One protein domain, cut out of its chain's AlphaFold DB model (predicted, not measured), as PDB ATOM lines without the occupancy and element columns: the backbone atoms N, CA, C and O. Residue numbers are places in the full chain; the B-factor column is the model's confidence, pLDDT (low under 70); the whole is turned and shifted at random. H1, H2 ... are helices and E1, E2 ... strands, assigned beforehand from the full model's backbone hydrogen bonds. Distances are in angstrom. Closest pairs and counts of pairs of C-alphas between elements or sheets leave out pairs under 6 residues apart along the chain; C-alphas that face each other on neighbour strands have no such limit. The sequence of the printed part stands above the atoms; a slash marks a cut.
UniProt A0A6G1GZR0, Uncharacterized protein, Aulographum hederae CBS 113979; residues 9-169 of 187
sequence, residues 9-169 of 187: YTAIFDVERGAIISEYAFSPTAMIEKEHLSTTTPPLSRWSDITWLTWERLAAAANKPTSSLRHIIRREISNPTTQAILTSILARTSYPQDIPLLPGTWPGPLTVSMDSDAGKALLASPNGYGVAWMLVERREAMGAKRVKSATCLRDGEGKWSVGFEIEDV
ATOM      1  N   TYR A   9     232.820 225.963 291.822       95.06
ATOM      2  CA  TYR A   9     231.738 225.705 292.752       95.06
ATOM      3  C   TYR A   9     230.924 226.980 292.923       95.06
ATOM      4  O   TYR A   9     231.292 227.867 293.691       95.06
ATOM      5  N   THR A  10     229.785 227.034 292.242       95.56
ATOM      6  CA  THR A  10     228.873 228.175 292.290       95.56
ATOM      7  C   THR A  10     227.557 227.743 292.920       95.56
ATOM      8  O   THR A  10     226.935 226.760 292.499       95.56
ATOM      9  N   ALA A  11     227.134 228.475 293.948       97.06
ATOM     10  CA  ALA A  11     225.886 228.232 294.651       97.06
ATOM     11  C   ALA A  11     225.301 229.524 295.233       97.06
ATOM     12  O   ALA A  11     226.029 230.440 295.617       97.06
ATOM     13  N   ILE A  12     223.975 229.560 295.346       98.00
ATOM     14  CA  ILE A  12     223.224 230.575 296.085       98.00
ATOM     15  C   ILE A  12     222.975 230.044 297.498       98.00
ATOM     16  O   ILE A  12     222.577 228.891 297.674       98.00
ATOM     17  N   PHE A  13     223.175 230.897 298.499       98.38
ATOM     18  CA  PHE A  13     222.984 230.573 299.910       98.38
ATOM     19  C   PHE A  13     221.889 231.476 300.489       98.38
ATOM     20  O   PHE A  13     222.124 232.655 300.750       98.38
ATOM     21  N   ASP A  14     220.691 230.928 300.686       98.06
ATOM     22  CA  ASP A  14     219.577 231.598 301.365       98.06
ATOM     23  C   ASP A  14     219.555 231.132 302.825       98.06
ATOM     24  O   ASP A  14     218.878 230.173 303.204       98.06
ATOM     25  N   VAL A  15     220.372 231.793 303.647       97.81
ATOM     26  CA  VAL A  15     220.524 231.459 305.069       97.81
ATOM     27  C   VAL A  15     219.221 231.677 305.840       97.81
ATOM     28  O   VAL A  15     218.901 230.897 306.736       97.81
ATOM     29  N   GLU A  16     218.444 232.700 305.474       97.31
ATOM     30  CA  GLU A  16     217.171 233.015 306.127       97.31
ATOM     31  C   GLU A  16     216.158 231.881 305.977       97.31
ATOM     32  O   GLU A  16     215.455 231.554 306.934       97.31
ATOM     33  N   ARG A  17     216.113 231.250 304.799       97.44
ATOM     34  CA  ARG A  17     215.223 230.113 304.523       97.44
ATOM     35  C   ARG A  17     215.870 228.745 304.712       97.44
ATOM     36  O   ARG A  17     215.221 227.735 304.449       97.44
ATOM     37  N   GLY A  18     217.123 228.679 305.157       98.06
ATOM     38  CA  GLY A  18     217.782 227.395 305.373       98.06
ATOM     39  C   GLY A  18     218.102 226.652 304.072       98.06
ATOM     40  O   GLY A  18     217.983 225.429 304.053       98.06
ATOM     41  N   ALA A  19     218.435 227.343 302.979       98.50
ATOM     42  CA  ALA A  19     218.567 226.726 301.660       98.50
ATOM     43  C   ALA A  19     219.911 226.999 300.970       98.50
ATOM     44  O   ALA A  19     220.440 228.109 300.993       98.50
ATOM     45  N   ILE A  20     220.423 225.975 300.287       98.56
ATOM     46  CA  ILE A  20     221.564 226.066 299.370       98.56
ATOM     47  C   ILE A  20     221.091 225.639 297.985       98.56
ATOM     48  O   ILE A  20     220.483 224.582 297.838       98.56
ATOM     49  N   ILE A  21     221.396 226.422 296.955       98.06
ATOM     50  CA  ILE A  21     221.070 226.113 295.561       98.06
ATOM     51  C   ILE A  21     222.379 226.040 294.787       98.06
ATOM     52  O   ILE A  21     222.972 227.062 294.465       98.06
ATOM     53  N   SER A  22     222.851 224.829 294.514       96.19
ATOM     54  CA  SER A  22     224.077 224.589 293.756       96.19
ATOM     55  C   SER A  22     223.793 224.670 292.260       96.19
ATOM     56  O   SER A  22     222.944 223.929 291.760       96.19
ATOM     57  N   GLU A  23     224.533 225.529 291.562       92.00
ATOM     58  CA  GLU A  23     224.435 225.730 290.110       92.00
ATOM     59  C   GLU A  23     225.549 224.989 289.374       92.00
ATOM     60  O   GLU A  23     225.274 224.158 288.514       92.00
ATOM     61  N   TYR A  24     226.802 225.208 289.782       88.62
ATOM     62  CA  TYR A  24     227.970 224.529 289.219       88.62
ATOM     63  C   TYR A  24     228.755 223.813 290.312       88.62
ATOM     64  O   TYR A  24     228.891 224.310 291.432       88.62
ATOM     65  N   ALA A  25     229.247 222.614 289.996       92.38
ATOM     66  CA  ALA A  25     230.029 221.808 290.927       92.38
ATOM     67  C   ALA A  25     231.091 220.957 290.216       92.38
ATOM     68  O   ALA A  25     231.124 219.732 290.362       92.38
ATOM     69  N   PHE A  26     231.953 221.610 289.439       92.75
ATOM     70  CA  PHE A  26     233.070 220.968 288.754       92.75
ATOM     71  C   PHE A  26     234.255 220.836 289.705       92.75
ATOM     72  O   PHE A  26     234.865 221.828 290.101       92.75
ATOM     73  N   SER A  27     234.579 219.600 290.087       93.12
ATOM     74  CA  SER A  27     235.674 219.355 291.020       93.12
ATOM     75  C   SER A  27     237.046 219.501 290.371       93.12
ATOM     76  O   SER A  27     237.182 219.280 289.166       93.12
ATOM     77  N   PRO A  28     238.095 219.798 291.162       95.56
ATOM     78  CA  PRO A  28     239.459 219.812 290.646       95.56
ATOM     79  C   PRO A  28     239.843 218.495 289.977       95.56
ATOM     80  O   PRO A  28     240.401 218.523 288.891       95.56
ATOM     81  N   THR A  29     239.485 217.352 290.570       94.38
ATOM     82  CA  THR A  29     239.754 216.035 289.976       94.38
ATOM     83  C   THR A  29     239.070 215.875 288.619       94.38
ATOM     84  O   THR A  29     239.720 215.464 287.665       94.38
ATOM     85  N   ALA A  30     237.789 216.251 288.509       92.44
ATOM     86  CA  ALA A  30     237.051 216.145 287.252       92.44
ATOM     87  C   ALA A  30     237.640 217.052 286.161       92.44
ATOM     88  O   ALA A  30     237.727 216.642 285.008       92.44
ATOM     89  N   MET A  31     238.071 218.266 286.515       95.00
ATOM     90  CA  MET A  31     238.679 219.189 285.555       95.00
ATOM     91  C   MET A  31     240.094 218.772 285.145       95.00
ATOM     92  O   MET A  31     240.431 218.870 283.970       95.00
ATOM     93  N   ILE A  32     240.901 218.247 286.074       95.12
ATOM     94  CA  ILE A  32     242.223 217.682 285.759       95.12
ATOM     95  C   ILE A  32     242.088 216.544 284.745       95.12
ATOM     96  O   ILE A  32     242.834 216.509 283.771       95.12
ATOM     97  N   GLU A  33     241.137 215.634 284.965       93.88
ATOM     98  CA  GLU A  33     240.885 214.512 284.062       93.88
ATOM     99  C   GLU A  33     240.383 214.990 282.694       93.88
ATOM    100  O   GLU A  33     240.939 214.604 281.668       93.88
ATOM    101  N   LYS A  34     239.372 215.868 282.686       92.62
ATOM    102  CA  LYS A  34     238.735 216.382 281.469       92.62
ATOM    103  C   LYS A  34     239.692 217.176 280.578       92.62
ATOM    104  O   LYS A  34     239.641 217.031 279.363       92.62
ATOM    105  N   GLU A  35     240.524 218.028 281.172       93.88
ATOM    106  CA  GLU A  35     241.425 218.934 280.446       93.88
ATOM    107  C   GLU A  35     242.863 218.378 280.355       93.88
ATOM    108  O   GLU A  35     243.763 219.057 279.865       93.88
ATOM    109  N   HIS A  36     243.097 217.144 280.825       93.19
ATOM    110  CA  HIS A  36     244.401 216.465 280.824       93.19
ATOM    111  C   HIS A  36     245.539 217.285 281.464       93.19
ATOM    112  O   HIS A  36     246.671 217.318 280.972       93.19
ATOM    113  N   LEU A  37     245.246 217.954 282.582       92.06
ATOM    114  CA  LEU A  37     246.182 218.875 283.231       92.06
ATOM    115  C   LEU A  37     247.292 218.128 283.977       92.06
ATOM    116  O   LEU A  37     247.048 217.165 284.701       92.06
ATOM    117  N   SER A  38     248.517 218.649 283.907       92.56
ATOM    118  CA  SER A  38     249.670 218.126 284.659       92.56
ATOM    119  C   SER A  38     249.770 218.749 286.058       92.56
ATOM    120  O   SER A  38     250.803 219.285 286.462       92.56
ATOM    121  N   THR A  39     248.672 218.701 286.812       93.50
ATOM    122  CA  THR A  39     248.570 219.245 288.174       93.50
ATOM    123  C   THR A  39     247.892 218.239 289.109       93.50
ATOM    124  O   THR A  39     247.578 217.118 288.725       93.50
ATOM    125  N   THR A  40     247.716 218.603 290.377       93.00
ATOM    126  CA  THR A  40     247.136 217.718 291.401       93.00
ATOM    127  C   THR A  40     245.991 218.399 292.127       93.00
ATOM    128  O   THR A  40     245.976 219.618 292.300       93.00
ATOM    129  N   THR A  41     245.045 217.588 292.591       93.62
ATOM    130  CA  THR A  41     243.905 218.039 293.387       93.62
ATOM    131  C   THR A  41     244.384 218.689 294.698       93.62
ATOM    132  O   THR A  41     245.213 218.104 295.403       93.62
ATOM    133  N   PRO A  42     243.903 219.898 295.050       92.38
ATOM    134  CA  PRO A  42     244.225 220.518 296.332       92.38
ATOM    135  C   PRO A  42     243.569 219.748 297.496       92.38
ATOM    136  O   PRO A  42     242.536 219.108 297.292       92.38
ATOM    137  N   PRO A  43     244.108 219.832 298.729       91.88
ATOM    138  CA  PRO A  43     243.513 219.149 299.882       91.88
ATOM    139  C   PRO A  43     242.035 219.510 300.099       91.88
ATOM    140  O   PRO A  43     241.198 218.623 300.237       91.88
ATOM    141  N   LEU A  44     241.698 220.804 300.041       92.19
ATOM    142  CA  LEU A  44     240.316 221.283 300.054       92.19
ATOM    143  C   LEU A  44     239.755 221.257 298.628       92.19
ATOM    144  O   LEU A  44     239.944 222.197 297.858       92.19
ATOM    145  N   SER A  45     239.111 220.153 298.263       93.81
ATOM    146  CA  SER A  45     238.636 219.918 296.890       93.81
ATOM    147  C   SER A  45     237.237 219.335 296.787       93.81
ATOM    148  O   SER A  45     236.708 219.249 295.682       93.81
ATOM    149  N   ARG A  46     236.627 218.904 297.894       93.31
ATOM    150  CA  ARG A  46     235.287 218.319 297.865       93.31
ATOM    151  C   ARG A  46     234.237 219.419 297.881       93.31
ATOM    152  O   ARG A  46     234.337 220.385 298.636       93.31
ATOM    153  N   TRP A  47     233.180 219.216 297.096       95.38
ATOM    154  CA  TRP A  47     232.026 220.117 297.071       95.38
ATOM    155  C   TRP A  47     231.404 220.290 298.463       95.38
ATOM    156  O   TRP A  47     231.079 221.414 298.838       95.38
ATOM    157  N   SER A  48     231.274 219.200 299.229       95.50
ATOM    158  CA  SER A  48     230.689 219.208 300.577       95.50
ATOM    159  C   SER A  48     231.451 220.127 301.529       95.50
ATOM    160  O   SER A  48     230.831 220.890 302.262       95.50
ATOM    161  N   ASP A  49     232.784 220.104 301.478       95.31
ATOM    162  CA  ASP A  49     233.638 220.911 302.351       95.31
ATOM    163  C   ASP A  49     233.561 222.396 302.000       95.31
ATOM    164  O   ASP A  49     233.339 223.234 302.869       95.31
ATOM    165  N   ILE A  50     233.698 222.728 300.716       95.75
ATOM    166  CA  ILE A  50     233.668 224.119 300.239       95.75
ATOM    167  C   ILE A  50     232.288 224.745 300.477       95.75
ATOM    168  O   ILE A  50     232.177 225.888 300.930       95.75
ATOM    169  N   THR A  51     231.232 223.975 300.210       97.31
ATOM    170  CA  THR A  51     229.850 224.397 300.444       97.31
ATOM    171  C   THR A  51     229.584 224.583 301.934       97.31
ATOM    172  O   THR A  51     229.028 225.611 302.317       97.31
ATOM    173  N   TRP A  52     230.028 223.648 302.781       97.31
ATOM    174  CA  TRP A  52     229.905 223.769 304.232       97.31
ATOM    175  C   TRP A  52     230.605 225.015 304.771       97.31
ATOM    176  O   TRP A  52     229.980 225.793 305.480       97.31
ATOM    177  N   LEU A  53     231.874 225.237 304.417       97.38
ATOM    178  CA  LEU A  53     232.641 226.385 304.913       97.38
ATOM    179  C   LEU A  53     231.975 227.716 304.539       97.38
ATOM    180  O   LEU A  53     231.990 228.676 305.311       97.38
ATOM    181  N   THR A  54     231.358 227.768 303.357       97.81
ATOM    182  CA  THR A  54     230.608 228.943 302.907       97.81
ATOM    183  C   THR A  54     229.300 229.090 303.685       97.81
ATOM    184  O   THR A  54     229.006 230.181 304.170       97.81
ATOM    185  N   TRP A  55     228.542 228.002 303.862       98.31
ATOM    186  CA  TRP A  55     227.328 227.984 304.681       98.31
ATOM    187  C   TRP A  55     227.603 228.434 306.118       98.31
ATOM    188  O   TRP A  55     226.929 229.329 306.617       98.31
ATOM    189  N   GLU A  56     228.624 227.870 306.761       98.19
ATOM    190  CA  GLU A  56     229.038 228.195 308.126       98.19
ATOM    191  C   GLU A  56     229.375 229.681 308.273       98.19
ATOM    192  O   GLU A  56     228.852 230.361 309.158       98.19
ATOM    193  N   ARG A  57     230.185 230.213 307.351       98.38
ATOM    194  CA  ARG A  57     230.552 231.630 307.340       98.38
ATOM    195  C   ARG A  57     229.338 232.544 307.169       98.38
ATOM    196  O   ARG A  57     229.245 233.561 307.857       98.38
ATOM    197  N   LEU A  58     228.437 232.223 306.242       98.50
ATOM    198  CA  LEU A  58     227.262 233.051 305.963       98.50
ATOM    199  C   LEU A  58     226.217 232.956 307.080       98.50
ATOM    200  O   LEU A  58     225.631 233.973 307.444       98.50
ATOM    201  N   ALA A  59     226.031 231.775 307.673       98.12
ATOM    202  CA  ALA A  59     225.185 231.580 308.846       98.12
ATOM    203  C   ALA A  59     225.669 232.426 310.029       98.12
ATOM    204  O   ALA A  59     224.883 233.173 310.612       98.12
ATOM    205  N   ALA A  60     226.975 232.398 310.315       97.88
ATOM    206  CA  ALA A  60     227.574 233.232 311.352       97.88
ATOM    207  C   ALA A  60     227.385 234.733 311.069       97.88
ATOM    208  O   ALA A  60     226.971 235.477 311.956       97.88
ATOM    209  N   ALA A  61     227.620 235.178 309.829       98.19
ATOM    210  CA  ALA A  61     227.436 236.578 309.435       98.19
ATOM    211  C   ALA A  61     225.975 237.055 309.556       98.19
ATOM    212  O   ALA A  61     225.737 238.220 309.867       98.19
ATOM    213  N   ALA A  62     225.007 236.160 309.346       97.62
ATOM    214  CA  ALA A  62     223.578 236.429 309.508       97.62
ATOM    215  C   ALA A  62     223.063 236.202 310.944       97.62
ATOM    216  O   ALA A  62     221.865 236.333 311.190       97.62
ATOM    217  N   ASN A  63     223.937 235.845 311.895       97.12
ATOM    218  CA  ASN A  63     223.571 235.462 313.263       97.12
ATOM    219  C   ASN A  63     222.504 234.343 313.311       97.12
ATOM    220  O   ASN A  63     221.553 234.386 314.096       97.12
ATOM    221  N   LYS A  64     222.647 233.342 312.436       97.56
ATOM    222  CA  LYS A  64     221.790 232.154 312.361       97.56
ATOM    223  C   LYS A  64     222.584 230.909 312.758       97.56
ATOM    224  O   LYS A  64     223.769 230.812 312.437       97.56
ATOM    225  N   PRO A  65     221.953 229.927 313.421       97.06
ATOM    226  CA  PRO A  65     222.621 228.669 313.710       97.06
ATOM    227  C   PRO A  65     222.859 227.895 312.408       97.06
ATOM    228  O   PRO A  65     221.971 227.814 311.567       97.06
ATOM    229  N   THR A  66     224.023 227.264 312.252       96.75
ATOM    230  CA  THR A  66     224.323 226.415 311.081       96.75
ATOM    231  C   THR A  66     223.353 225.239 310.945       96.75
ATOM    232  O   THR A  66     223.096 224.769 309.835       96.75
ATOM    233  N   SER A  67     222.750 224.811 312.058       96.75
ATOM    234  CA  SER A  67     221.683 223.816 312.114       96.75
ATOM    235  C   SER A  67     220.363 224.275 311.482       96.75
ATOM    236  O   SER A  67     219.445 223.459 311.391       96.75
ATOM    237  N   SER A  68     220.231 225.524 311.016       97.00
ATOM    238  CA  SER A  68     219.042 226.015 310.300       97.00
ATOM    239  C   SER A  68     218.916 225.485 308.869       97.00
ATOM    240  O   SER A  68     217.864 225.654 308.262       97.00
ATOM    241  N   LEU A  69     219.937 224.808 308.328       98.25
ATOM    242  CA  LEU A  69     219.877 224.215 306.992       98.25
ATOM    243  C   LEU A  69     218.729 223.192 306.894       98.25
ATOM    244  O   LEU A  69     218.621 222.286 307.725       98.25
ATOM    245  N   ARG A  70     217.863 223.354 305.891       98.25
ATOM    246  CA  ARG A  70     216.678 222.522 305.615       98.25
ATOM    247  C   ARG A  70     216.593 222.050 304.169       98.25
ATOM    248  O   ARG A  70     215.965 221.027 303.916       98.25
ATOM    249  N   HIS A  71     217.225 222.746 303.228       98.50
ATOM    250  CA  HIS A  71     217.106 222.425 301.811       98.50
ATOM    251  C   HIS A  71     218.445 222.516 301.086       98.50
ATOM    252  O   HIS A  71     219.188 223.483 301.242       98.50
ATOM    253  N   ILE A  72     218.727 221.533 300.234       98.56
ATOM    254  CA  ILE A  72     219.809 221.624 299.252       98.56
ATOM    255  C   ILE A  72     219.257 221.283 297.881       98.56
ATOM    256  O   ILE A  72     218.724 220.202 297.672       98.56
ATOM    257  N   ILE A  73     219.418 222.189 296.929       98.12
ATOM    258  CA  ILE A  73     218.951 222.026 295.560       98.12
ATOM    259  C   ILE A  73     220.165 221.870 294.649       98.12
ATOM    260  O   ILE A  73     221.082 222.686 294.661       98.12
ATOM    261  N   ARG A  74     220.171 220.803 293.854       97.25
ATOM    262  CA  ARG A  74     221.151 220.522 292.803       97.25
ATOM    263  C   ARG A  74     220.500 220.855 291.467       97.25
ATOM    264  O   ARG A  74     219.628 220.107 291.021       97.25
ATOM    265  N   ARG A  75     220.866 221.992 290.874       96.00
ATOM    266  CA  ARG A  75     220.328 222.434 289.580       96.00
ATOM    267  C   ARG A  75     221.089 221.801 288.420       96.00
ATOM    268  O   ARG A  75     222.267 221.493 288.558       96.00
ATOM    269  N   GLU A  76     220.389 221.625 287.300       94.62
ATOM    270  CA  GLU A  76     220.946 221.264 285.984       94.62
ATOM    271  C   GLU A  76     222.022 220.168 286.045       94.62
ATOM    272  O   GLU A  76     223.149 220.306 285.570       94.62
ATOM    273  N   ILE A  77     221.662 219.048 286.668       95.25
ATOM    274  CA  ILE A  77     222.548 217.914 286.902       95.25
ATOM    275  C   ILE A  77     223.038 217.362 285.562       95.25
ATOM    276  O   ILE A  77     222.267 216.779 284.802       95.25
ATOM    277  N   SER A  78     224.342 217.468 285.316       93.06
ATOM    278  CA  SER A  78     225.024 216.955 284.119       93.06
ATOM    279  C   SER A  78     225.684 215.583 284.316       93.06
ATOM    280  O   SER A  78     226.125 214.964 283.352       93.06
ATOM    281  N   ASN A  79     225.760 215.086 285.557       91.75
ATOM    282  CA  ASN A  79     226.402 213.809 285.874       91.75
ATOM    283  C   ASN A  79     225.599 212.622 285.289       91.75
ATOM    284  O   ASN A  79     224.476 212.387 285.754       91.75
ATOM    285  N   PRO A  80     226.164 211.830 284.354       94.88
ATOM    286  CA  PRO A  80     225.419 210.780 283.656       94.88
ATOM    287  C   PRO A  80     224.849 209.708 284.589       94.88
ATOM    288  O   PRO A  80     223.702 209.299 284.432       94.88
ATOM    289  N   THR A  81     225.605 209.300 285.613       96.62
ATOM    290  CA  THR A  81     225.156 208.308 286.601       96.62
ATOM    291  C   THR A  81     223.914 208.786 287.348       96.62
ATOM    292  O   THR A  81     222.950 208.040 287.503       96.62
ATOM    293  N   THR A  82     223.898 210.050 287.778       96.94
ATOM    294  CA  THR A  82     222.738 210.627 288.469       96.94
ATOM    295  C   THR A  82     221.538 210.741 287.526       96.94
ATOM    296  O   THR A  82     220.429 210.381 287.913       96.94
ATOM    297  N   GLN A  83     221.743 211.185 286.280       97.50
ATOM    298  CA  GLN A  83     220.671 211.265 285.282       97.50
ATOM    299  C   GLN A  83     220.068 209.889 284.963       97.50
ATOM    300  O   GLN A  83     218.848 209.765 284.848       97.50
ATOM    301  N   ALA A  84     220.899 208.847 284.863       97.75
ATOM    302  CA  ALA A  84     220.445 207.479 284.634       97.75
ATOM    303  C   ALA A  84     219.606 206.958 285.811       97.75
ATOM    304  O   ALA A  84     218.553 206.357 285.598       97.75
ATOM    305  N   ILE A  85     220.021 207.244 287.053       98.19
ATOM    306  CA  ILE A  85     219.245 206.915 288.257       98.19
ATOM    307  C   ILE A  85     217.891 207.632 288.236       98.19
ATOM    308  O   ILE A  85     216.865 206.982 288.403       98.19
ATOM    309  N   LEU A  86     217.863 208.943 287.975       97.69
ATOM    310  CA  LEU A  86     216.620 209.725 287.908       97.69
ATOM    311  C   LEU A  86     215.674 209.224 286.812       97.69
ATOM    312  O   LEU A  86     214.477 209.076 287.049       97.69
ATOM    313  N   THR A  87     216.217 208.890 285.642       96.62
ATOM    314  CA  THR A  87     215.451 208.305 284.533       96.62
ATOM    315  C   THR A  87     214.880 206.937 284.915       96.62
ATOM    316  O   THR A  87     213.707 206.672 284.675       96.62
ATOM    317  N   SER A  88     215.672 206.086 285.573       97.06
ATOM    318  CA  SER A  88     215.220 204.781 286.072       97.06
ATOM    319  C   SER A  88     214.128 204.913 287.137       97.06
ATOM    320  O   SER A  88     213.153 204.162 287.120       97.06
ATOM    321  N   ILE A  89     214.249 205.894 288.040       96.62
ATOM    322  CA  ILE A  89     213.211 206.216 289.025       96.62
ATOM    323  C   ILE A  89     211.926 206.624 288.300       96.62
ATOM    324  O   ILE A  89     210.885 206.030 288.564       96.62
ATOM    325  N   LEU A  90     211.997 207.573 287.357       95.75
ATOM    326  CA  LEU A  90     210.832 208.048 286.607       95.75
ATOM    327  C   LEU A  90     210.139 206.913 285.836       95.75
ATOM    328  O   LEU A  90     208.913 206.805 285.889       95.75
ATOM    329  N   ALA A  91     210.908 206.037 285.187       95.62
ATOM    330  CA  ALA A  91     210.400 204.905 284.408       95.62
ATOM    331  C   ALA A  91     209.643 203.859 285.249       95.62
ATOM    332  O   ALA A  91     208.882 203.061 284.707       95.62
ATOM    333  N   ARG A  92     209.841 203.853 286.573       94.62
ATOM    334  CA  ARG A  92     209.145 202.964 287.520       94.62
ATOM    335  C   ARG A  92     207.902 203.599 288.143       94.62
ATOM    336  O   ARG A  92     207.282 202.998 289.017       94.62
ATOM    337  N   THR A  93     207.544 204.807 287.724       92.06
ATOM    338  CA  THR A  93     206.332 205.498 288.171       92.06
ATOM    339  C   THR A  93     205.279 205.517 287.067       92.06
ATOM    340  O   THR A  93     205.552 205.201 285.914       92.06
ATOM    341  N   SER A  94     204.067 205.952 287.408       90.56
ATOM    342  CA  SER A  94     203.020 206.244 286.423       90.56
ATOM    343  C   SER A  94     203.145 207.642 285.800       90.56
ATOM    344  O   SER A  94     202.234 208.069 285.094       90.56
ATOM    345  N   TYR A  95     204.224 208.385 286.081       91.81
ATOM    346  CA  TYR A  95     204.415 209.715 285.510       91.81
ATOM    347  C   TYR A  95     204.690 209.614 283.999       91.81
ATOM    348  O   TYR A  95     205.354 208.672 283.548       91.81
ATOM    349  N   PRO A  96     204.231 210.593 283.201       87.56
ATOM    350  CA  PRO A  96     204.615 210.686 281.801       87.56
ATOM    351  C   PRO A  96     206.130 210.881 281.680       87.56
ATOM    352  O   PRO A  96     206.718 211.691 282.394       87.56
ATOM    353  N   GLN A  97     206.758 210.148 280.762       88.12
ATOM    354  CA  GLN A  97     208.217 210.162 280.603       88.12
ATOM    355  C   GLN A  97     208.722 211.390 279.832       88.12
ATOM    356  O   GLN A  97     209.850 211.834 280.049       88.12
ATOM    357  N   ASP A  98     207.868 211.957 278.979       86.31
ATOM    358  CA  ASP A  98     208.221 213.018 278.026       86.31
ATOM    359  C   ASP A  98     207.632 214.387 278.400       86.31
ATOM    360  O   ASP A  98     207.653 215.316 277.596       86.31
ATOM    361  N   ILE A  99     207.080 214.526 279.612       87.62
ATOM    362  CA  ILE A  99     206.491 215.784 280.091       87.62
ATOM    363  C   ILE A  99     207.371 216.404 281.186       87.62
ATOM    364  O   ILE A  99     207.872 215.676 282.047       87.62
ATOM    365  N   PRO A 100     207.540 217.742 281.197       91.75
ATOM    366  CA  PRO A 100     208.252 218.435 282.263       91.75
ATOM    367  C   PRO A 100     207.629 218.210 283.643       91.75
ATOM    368  O   PRO A 100     206.413 218.313 283.831       91.75
ATOM    369  N   LEU A 101     208.488 217.986 284.631       92.31
ATOM    370  CA  LEU A 101     208.136 217.782 286.034       92.31
ATOM    371  C   LEU A 101     208.414 219.070 286.816       92.31
ATOM    372  O   LEU A 101     209.389 219.158 287.565       92.31
ATOM    373  N   LEU A 102     207.596 220.099 286.587       91.56
ATOM    374  CA  LEU A 102     207.777 221.435 287.159       91.56
ATOM    375  C   LEU A 102     206.609 221.808 288.087       91.56
ATOM    376  O   LEU A 102     205.484 221.360 287.878       91.56
ATOM    377  N   PRO A 103     206.825 222.644 289.117       88.56
ATOM    378  CA  PRO A 103     205.726 223.176 289.915       88.56
ATOM    379  C   PRO A 103     204.681 223.867 289.029       88.56
ATOM    380  O   PRO A 103     205.029 224.630 288.131       88.56
ATOM    381  N   GLY A 104     203.399 223.600 289.283       87.00
ATOM    382  CA  GLY A 104     202.298 224.178 288.508       87.00
ATOM    383  C   GLY A 104     202.030 223.511 287.152       87.00
ATOM    384  O   GLY A 104     201.085 223.915 286.478       87.00
ATOM    385  N   THR A 105     202.793 222.483 286.758       85.31
ATOM    386  CA  THR A 105     202.450 221.613 285.621       85.31
ATOM    387  C   THR A 105     201.790 220.322 286.107       85.31
ATOM    388  O   THR A 105     201.899 219.958 287.276       85.31
ATOM    389  N   TRP A 106     201.091 219.618 285.214       83.94
ATOM    390  CA  TRP A 106     200.716 218.219 285.436       83.94
ATOM    391  C   TRP A 106     201.816 217.307 284.866       83.94
ATOM    392  O   TRP A 106     202.232 217.543 283.730       83.94
ATOM    393  N   PRO A 107     202.278 216.268 285.588       88.38
ATOM    394  CA  PRO A 107     201.863 215.856 286.939       88.38
ATOM    395  C   PRO A 107     202.541 216.645 288.074       88.38
ATOM    396  O   PRO A 107     202.253 216.413 289.245       88.38
ATOM    397  N   GLY A 108     203.447 217.560 287.737       92.56
ATOM    398  CA  GLY A 108     204.257 218.297 288.695       92.56
ATOM    399  C   GLY A 108     205.544 217.551 289.051       92.56
ATOM    400  O   GLY A 108     205.890 216.559 288.406       92.56
ATOM    401  N   PRO A 109     206.294 218.023 290.058       94.31
ATOM    402  CA  PRO A 109     207.522 217.367 290.492       94.31
ATOM    403  C   PRO A 109     207.269 215.967 291.067       94.31
ATOM    404  O   PRO A 109     206.240 215.710 291.695       94.31
ATOM    405  N   LEU A 110     208.236 215.061 290.901       96.12
ATOM    406  CA  LEU A 110     208.205 213.734 291.518       96.12
ATOM    407  C   LEU A 110     208.925 213.788 292.867       96.12
ATOM    408  O   LEU A 110     210.122 214.047 292.899       96.12
ATOM    409  N   THR A 111     208.231 213.514 293.970       97.19
ATOM    410  CA  THR A 111     208.859 213.460 295.303       97.19
ATOM    411  C   THR A 111     209.022 212.016 295.760       97.19
ATOM    412  O   THR A 111     208.065 211.245 295.730       97.19
ATOM    413  N   VAL A 112     210.226 211.650 296.204       97.50
ATOM    414  CA  VAL A 112     210.549 210.318 296.734       97.50
ATOM    415  C   VAL A 112     211.037 210.411 298.180       97.50
ATOM    416  O   VAL A 112     211.813 211.301 298.529       97.50
ATOM    417  N   SER A 113     210.597 209.479 299.028       97.94
ATOM    418  CA  SER A 113     211.122 209.322 300.393       97.94
ATOM    419  C   SER A 113     212.490 208.644 300.364       97.94
ATOM    420  O   SER A 113     212.675 207.692 299.598       97.94
ATOM    421  N   MET A 114     213.422 209.075 301.222       97.19
ATOM    422  CA  MET A 114     214.734 208.428 301.373       97.19
ATOM    423  C   MET A 114     214.658 207.003 301.943       97.19
ATOM    424  O   MET A 114     215.613 206.247 301.791       97.19
ATOM    425  N   ASP A 115     213.519 206.593 302.506       96.56
ATOM    426  CA  ASP A 115     213.305 205.219 302.982       96.56
ATOM    427  C   ASP A 115     212.937 204.240 301.849       96.56
ATOM    428  O   ASP A 115     213.064 203.020 302.003       96.56
ATOM    429  N   SER A 116     212.519 204.760 300.690       98.00
ATOM    430  CA  SER A 116     212.209 203.966 299.495       98.00
ATOM    431  C   SER A 116     213.468 203.565 298.721       98.00
ATOM    432  O   SER A 116     214.496 204.237 298.801       98.00
ATOM    433  N   ASP A 117     213.384 202.525 297.889       97.69
ATOM    434  CA  ASP A 117     214.500 202.124 297.018       97.69
ATOM    435  C   ASP A 117     214.911 203.236 296.044       97.69
ATOM    436  O   ASP A 117     216.098 203.433 295.790       97.69
ATOM    437  N   ALA A 118     213.944 204.010 295.538       97.56
ATOM    438  CA  ALA A 118     214.207 205.169 294.688       97.56
ATOM    439  C   ALA A 118     214.990 206.256 295.440       97.56
ATOM    440  O   ALA A 118     215.971 206.789 294.923       97.56
ATOM    441  N   GLY A 119     214.585 206.554 296.677       97.69
ATOM    442  CA  GLY A 119     215.280 207.511 297.532       97.69
ATOM    443  C   GLY A 119     216.693 207.059 297.884       97.69
ATOM    444  O   GLY A 119     217.630 207.831 297.707       97.69
ATOM    445  N   LYS A 120     216.877 205.794 298.280       97.88
ATOM    446  CA  LYS A 120     218.200 205.210 298.565       97.88
ATOM    447  C   LYS A 120     219.117 205.244 297.346       97.88
ATOM    448  O   LYS A 120     220.274 205.641 297.464       97.88
ATOM    449  N   ALA A 121     218.601 204.885 296.168       97.62
ATOM    450  CA  ALA A 121     219.358 204.961 294.920       97.62
ATOM    451  C   ALA A 121     219.792 206.402 294.610       97.62
ATOM    452  O   ALA A 121     220.937 206.638 294.226       97.62
ATOM    453  N   LEU A 122     218.905 207.378 294.816       97.69
ATOM    454  CA  LEU A 122     219.226 208.787 294.605       97.69
ATOM    455  C   LEU A 122     220.216 209.321 295.648       97.69
ATOM    456  O   LEU A 122     221.126 210.066 295.286       97.69
ATOM    457  N   LEU A 123     220.098 208.910 296.910       96.81
ATOM    458  CA  LEU A 123     221.035 209.265 297.977       96.81
ATOM    459  C   LEU A 123     222.440 208.706 297.710       96.81
ATOM    460  O   LEU A 123     223.425 209.381 297.988       96.81
ATOM    461  N   ALA A 124     222.534 207.518 297.108       95.94
ATOM    462  CA  ALA A 124     223.793 206.906 296.681       95.94
ATOM    463  C   ALA A 124     224.358 207.493 295.371       95.94
ATOM    464  O   ALA A 124     225.495 207.200 295.000       95.94
ATOM    465  N   SER A 125     223.594 208.320 294.648       96.88
ATOM    466  CA  SER A 125     224.086 208.981 293.434       96.88
ATOM    467  C   SER A 125     225.190 209.999 293.759       96.88
ATOM    468  O   SER A 125     225.196 210.550 294.859       96.88
ATOM    469  N   PRO A 126     226.069 210.362 292.805       93.94
ATOM    470  CA  PRO A 126     227.081 211.398 293.034       93.94
ATOM    471  C   PRO A 126     226.536 212.728 293.591       93.94
ATOM    472  O   PRO A 126     227.215 213.390 294.375       93.94
ATOM    473  N   ASN A 127     225.308 213.121 293.227       94.69
ATOM    474  CA  ASN A 127     224.683 214.353 293.725       94.69
ATOM    475  C   ASN A 127     224.021 214.194 295.101       94.69
ATOM    476  O   ASN A 127     224.020 215.153 295.870       94.69
ATOM    477  N   GLY A 128     223.476 213.017 295.415       96.38
ATOM    478  CA  GLY A 128     222.925 212.718 296.741       96.38
ATOM    479  C   GLY A 128     224.018 212.457 297.777       96.38
ATOM    480  O   GLY A 128     223.942 212.958 298.898       96.38
ATOM    481  N   TYR A 129     225.085 211.764 297.377       95.25
ATOM    482  CA  TYR A 129     226.195 211.400 298.249       95.25
ATOM    483  C   TYR A 129     226.873 212.638 298.830       95.25
ATOM    484  O   TYR A 129     227.096 212.702 300.031       95.25
ATOM    485  N   GLY A 130     227.144 213.658 298.006       93.81
ATOM    486  CA  GLY A 130     227.744 214.905 298.486       93.81
ATOM    487  C   GLY A 130     226.902 215.599 299.562       93.81
ATOM    488  O   GLY A 130     227.456 216.142 300.517       93.81
ATOM    489  N   VAL A 131     225.571 215.545 299.437       97.25
ATOM    490  CA  VAL A 131     224.636 216.082 300.438       97.25
ATOM    491  C   VAL A 131     224.705 215.265 301.723       97.25
ATOM    492  O   VAL A 131     224.933 215.832 302.790       97.25
ATOM    493  N   ALA A 132     224.560 213.942 301.627       96.25
ATOM    494  CA  ALA A 132     224.616 213.049 302.782       96.25
ATOM    495  C   ALA A 132     225.951 213.169 303.533       96.25
ATOM    496  O   ALA A 132     225.974 213.300 304.755       96.25
ATOM    497  N   TRP A 133     227.057 213.192 302.788       96.38
ATOM    498  CA  TRP A 133     228.409 213.304 303.318       96.38
ATOM    499  C   TRP A 133     228.613 214.605 304.100       96.38
ATOM    500  O   TRP A 133     229.133 214.575 305.213       96.38
ATOM    501  N   MET A 134     228.112 215.732 303.579       96.69
ATOM    502  CA  MET A 134     228.150 217.013 304.291       96.69
ATOM    503  C   MET A 134     227.399 216.952 305.628       96.69
ATOM    504  O   MET A 134     227.885 217.482 306.622       96.69
ATOM    505  N   LEU A 135     226.228 216.308 305.678       96.81
ATOM    506  CA  LEU A 135     225.462 216.178 306.923       96.81
ATOM    507  C   LEU A 135     226.189 215.305 307.957       96.81
ATOM    508  O   LEU A 135     226.195 215.640 309.139       96.81
ATOM    509  N   VAL A 136     226.822 214.217 307.510       95.56
ATOM    510  CA  VAL A 136     227.561 213.290 308.381       95.56
ATOM    511  C   VAL A 136     228.826 213.939 308.942       95.56
ATOM    512  O   VAL A 136     229.004 213.963 310.159       95.56
ATOM    513  N   GLU A 137     229.686 214.511 308.094       95.88
ATOM    514  CA  GLU A 137     230.962 215.099 308.538       95.88
ATOM    515  C   GLU A 137     230.782 216.327 309.431       95.88
ATOM    516  O   GLU A 137     231.663 216.670 310.215       95.88
ATOM    517  N   ARG A 138     229.644 217.016 309.314       96.31
ATOM    518  CA  ARG A 138     229.368 218.268 310.028       96.31
ATOM    519  C   ARG A 138     228.314 218.092 311.118       96.31
ATOM    520  O   ARG A 138     227.738 219.074 311.588       96.31
ATOM    521  N   ARG A 139     228.092 216.847 311.559       95.44
ATOM    522  CA  ARG A 139     227.148 216.492 312.629       95.44
ATOM    523  C   ARG A 139     227.402 217.265 313.922       95.44
ATOM    524  O   ARG A 139     226.444 217.656 314.579       95.44
ATOM    525  N   GLU A 140     228.660 217.498 314.294       94.69
ATOM    526  CA  GLU A 140     228.996 218.252 315.514       94.69
ATOM    527  C   GLU A 140     228.489 219.698 315.466       94.69
ATOM    528  O   GLU A 140     228.012 220.216 316.471       94.69
ATOM    529  N   ALA A 141     228.529 220.331 314.291       94.44
ATOM    530  CA  ALA A 141     228.092 221.711 314.113       94.44
ATOM    531  C   ALA A 141     226.579 221.831 313.858       94.44
ATOM    532  O   ALA A 141     225.947 222.780 314.317       94.44
ATOM    533  N   MET A 142     225.985 220.888 313.121       94.06
ATOM    534  CA  MET A 142     224.571 220.940 312.727       94.06
ATOM    535  C   MET A 142     223.617 220.177 313.651       94.06
ATOM    536  O   MET A 142     222.403 220.358 313.539       94.06
ATOM    537  N   GLY A 143     224.135 219.317 314.527       94.94
ATOM    538  CA  GLY A 143     223.355 218.251 315.142       94.94
ATOM    539  C   GLY A 143     223.122 217.078 314.181       94.94
ATOM    540  O   GLY A 143     223.537 217.091 313.020       94.94
ATOM    541  N   ALA A 144     222.458 216.032 314.673       95.94
ATOM    542  CA  ALA A 144     222.103 214.878 313.854       95.94
ATOM    543  C   ALA A 144     221.012 215.259 312.844       95.94
ATOM    544  O   ALA A 144     219.897 215.602 313.228       95.94
ATOM    545  N   LYS A 145     221.339 215.182 311.553       96.19
ATOM    546  CA  LYS A 145     220.425 215.478 310.445       96.19
ATOM    547  C   LYS A 145     220.418 214.348 309.431       96.19
ATOM    548  O   LYS A 145     221.426 213.665 309.256       96.19
ATOM    549  N   ARG A 146     219.303 214.200 308.720       96.69
ATOM    550  CA  ARG A 146     219.181 213.284 307.582       96.69
ATOM    551  C   ARG A 146     218.435 213.935 306.428       96.69
ATOM    552  O   ARG A 146     217.656 214.866 306.622       96.69
ATOM    553  N   VAL A 147     218.651 213.410 305.227       98.19
ATOM    554  CA  VAL A 147     217.782 213.710 304.088       98.19
ATOM    555  C   VAL A 147     216.490 212.918 304.278       98.19
ATOM    556  O   VAL A 147     216.531 211.703 304.450       98.19
ATOM    557  N   LYS A 148     215.354 213.607 304.268       98.06
ATOM    558  CA  LYS A 148     214.019 213.023 304.435       98.06
ATOM    559  C   LYS A 148     213.425 212.614 303.095       98.06
ATOM    560  O   LYS A 148     212.937 211.500 302.912       98.06
ATOM    561  N   SER A 149     213.466 213.542 302.147       98.50
ATOM    562  CA  SER A 149     212.840 213.397 300.842       98.50
ATOM    563  C   SER A 149     213.673 214.091 299.768       98.50
ATOM    564  O   SER A 149     214.542 214.920 300.056       98.50
ATOM    565  N   ALA A 150     213.424 213.719 298.518       98.44
ATOM    566  CA  ALA A 150     213.989 214.382 297.360       98.44
ATOM    567  C   ALA A 150     212.894 214.644 296.333       98.44
ATOM    568  O   ALA A 150     212.168 213.733 295.937       98.44
ATOM    569  N   THR A 151     212.815 215.888 295.884       98.19
ATOM    570  CA  THR A 151     211.917 216.332 294.826       98.19
ATOM    571  C   THR A 151     212.701 216.426 293.529       98.19
ATOM    572  O   THR A 151     213.565 217.288 293.375       98.19
ATOM    573  N   CYS A 152     212.408 215.528 292.598       97.38
ATOM    574  CA  CYS A 152     212.989 215.455 291.268       97.38
ATOM    575  C   CYS A 152     212.194 216.336 290.297       97.38
ATOM    576  O   CYS A 152     210.972 216.205 290.171       97.38
ATOM    577  N   LEU A 153     212.908 217.202 289.583       96.44
ATOM    578  CA  LEU A 153     212.379 218.080 288.549       96.44
ATOM    579  C   LEU A 153     213.055 217.778 287.220       96.44
ATOM    580  O   LEU A 153     214.258 217.517 287.175       96.44
ATOM    581  N   ARG A 154     212.285 217.886 286.141       95.50
ATOM    582  CA  ARG A 154     212.782 217.796 284.769       95.50
ATOM    583  C   ARG A 154     212.187 218.940 283.969       95.50
ATOM    584  O   ARG A 154     210.965 219.067 283.933       95.50
ATOM    585  N   ASP A 155     213.020 219.794 283.394       92.50
ATOM    586  CA  ASP A 155     212.535 220.929 282.608       92.50
ATOM    587  C   ASP A 155     212.132 220.525 281.176       92.50
ATOM    588  O   ASP A 155     212.206 219.356 280.790       92.50
ATOM    589  N   GLY A 156     211.672 221.502 280.387       89.25
ATOM    590  CA  GLY A 156     211.298 221.308 278.980       89.25
ATOM    591  C   GLY A 156     212.456 220.943 278.052       89.25
ATOM    592  O   GLY A 156     212.211 220.418 276.971       89.25
ATOM    593  N   GLU A 157     213.700 221.171 278.474       90.88
ATOM    594  CA  GLU A 157     214.912 220.768 277.751       90.88
ATOM    595  C   GLU A 157     215.388 219.369 278.184       90.88
ATOM    596  O   GLU A 157     216.375 218.845 277.668       90.88
ATOM    597  N   GLY A 158     214.687 218.741 279.132       90.38
ATOM    598  CA  GLY A 158     215.014 217.429 279.667       90.38
ATOM    599  C   GLY A 158     216.105 217.441 280.739       90.38
ATOM    600  O   GLY A 158     216.526 216.355 281.148       90.38
ATOM    601  N   LYS A 159     216.547 218.612 281.216       94.44
ATOM    602  CA  LYS A 159     217.560 218.721 282.270       94.44
ATOM    603  C   LYS A 159     216.957 218.399 283.627       94.44
ATOM    604  O   LYS A 159     215.861 218.838 283.978       94.44
ATOM    605  N   TRP A 160     217.720 217.652 284.413       96.69
ATOM    606  CA  TRP A 160     217.322 217.224 285.745       96.69
ATOM    607  C   TRP A 160     217.774 218.207 286.821       96.69
ATOM    608  O   TRP A 160     218.904 218.685 286.803       96.69
ATOM    609  N   SER A 161     216.916 218.457 287.804       97.38
ATOM    610  CA  SER A 161     217.277 219.101 289.069       97.38
ATOM    611  C   SER A 161     216.674 218.319 290.232       97.38
ATOM    612  O   SER A 161     215.641 217.670 290.076       97.38
ATOM    613  N   VAL A 162     217.308 218.364 291.401       97.88
ATOM    614  CA  VAL A 162     216.813 217.671 292.600       97.88
ATOM    615  C   VAL A 162     216.880 218.597 293.804       97.88
ATOM    616  O   VAL A 162     217.941 219.141 294.100       97.88
ATOM    617  N   GLY A 163     215.762 218.760 294.507       98.12
ATOM    618  CA  GLY A 163     215.703 219.406 295.817       98.12
ATOM    619  C   GLY A 163     215.668 218.367 296.932       98.12
ATOM    620  O   GLY A 163     214.733 217.582 296.998       98.12
ATOM    621  N   PHE A 164     216.665 218.366 297.808       98.50
ATOM    622  CA  PHE A 164     216.742 217.516 298.992       98.50
ATOM    623  C   PHE A 164     216.168 218.254 300.206       98.50
ATOM    624  O   PHE A 164     216.628 219.349 300.539       98.50
ATOM    625  N   GLU A 165     215.180 217.653 300.865       98.56
ATOM    626  CA  GLU A 165     214.624 218.115 302.140       98.56
ATOM    627  C   GLU A 165     215.385 217.454 303.292       98.56
ATOM    628  O   GLU A 165     215.569 216.235 303.311       98.56
ATOM    629  N   ILE A 166     215.830 218.261 304.248       98.31
ATOM    630  CA  ILE A 166     216.638 217.844 305.391       98.31
ATOM    631  C   ILE A 166     215.826 218.043 306.663       98.31
ATOM    632  O   ILE A 166     215.255 219.111 306.891       98.31
ATOM    633  N   GLU A 167     215.841 217.032 307.521       97.12
ATOM    634  CA  GLU A 167     215.222 217.082 308.839       97.12
ATOM    635  C   GLU A 167     216.223 216.732 309.940       97.12
ATOM    636  O   GLU A 167     217.271 216.121 309.699       97.12
ATOM    637  N   ASP A 168     215.889 217.155 311.154       96.81
ATOM    638  CA  ASP A 168     216.593 216.738 312.358       96.81
ATOM    639  C   ASP A 168     216.256 215.270 312.648       96.81
ATOM    640  O   ASP A 168     215.115 214.835 312.485       96.81
ATOM    641  N   VAL A 169     217.250 214.492 313.065       93.12
ATOM    642  CA  VAL A 169     217.014 213.137 313.566       93.12
ATOM    643  C   VAL A 169     216.590 213.279 315.021       93.12
ATOM    644  O   VAL A 169     217.398 213.700 315.852       93.12
TER     645      VAL A 169
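Overview. This is residues 9 to 169 of the 187 residues of an uncharacterized protein of Aulographum hederae CBS 113979 (UniProt A0A6G1GZR0). A twisted six-stranded sheet forms a wall with helices H2, H3, H4 and H5 over one face and no named helix over the other, two layers in all; the sheet curls round H5. H1 and residues 35 to 46 reach away to one side, and H6 lies off the sheet. The printed part has 161 residues, with six named helices and six named strands that follow each other along the chain as E1 E2 H1 H2 E3 H3 E4 H4 H5 H6 E5 E6; its class is mixed, helices and strands. The mixed sheet runs E1 E2 E3 E6 E5 E4. The whole is compact, with a radius of gyration of the C-alphas of 16.3 A and spans of 43 by 42 by 25 A.

Along the chain. Find C-alpha 9 at (231.738, 225.705, 292.752), where E1, residues 9 to 14, begins. E2, residues 19 to 26, is 20.2 A long and bends by 60 degrees at residue 23. H1 is residues 28 to 34; H2, residues 47 to 61, begins at C-alpha 47 (232.026, 220.117, 297.071) and is 21.1 A long. Next come E3, residues 71 to 77, H3, residues 80 to 91, E4, residues 110 to 113, H4, residues 117 to 123, H5, residues 126 to 137, and H6, residues 139 to 142. E5, residues 145 to 154, measures 26.9 A, and E6, residues 160 to 168, measures 26.6 A, ending at C-alpha 168 (216.593, 216.738, 312.358).

Arrangement. Start at edge strand E1: it forms an antiparallel hairpin with E2, N 12 to O 21 at 2.8 A. E2 and E3 are parallel, N 22 to O 73 at 2.8 A; with H1 and H2 between, they make a strand-helix-strand unit whose crossover is right-handed. E6 is antiparallel to E3, N 74 to O 162 at 2.8 A, and forms a hairpin with E5, N 163 to O 151 at 2.9 A. Edge strand E4 is antiparallel to E5, N 152 to O 110 at 2.7 A. H2 lies over E1 and E2 at a height over the sheet of 9.7 A. H2 touches H5, C-alphas of Ser 48 and Met 134 closest at 5.0 A, at a steep tilt of 53 degrees. H3 touches H4, C-alphas of Ile 89 and Ala 118 closest at 5.8 A, at a shallow tilt of 25 degrees, opposite ways. Every O i to N i+4 pair is within hydrogen-bond range in H1, H2, H3 and H4, and 6 of 8 in H5; H6 is too short for one.

Size, cuts and confidence. The C-alphas of Ser 38 and Trp 106 are farthest apart, 49.0 A. The long links are H1 to H2 and H3 to E4. The printed part has no cut, and no printed residue is under 70 in pLDDT.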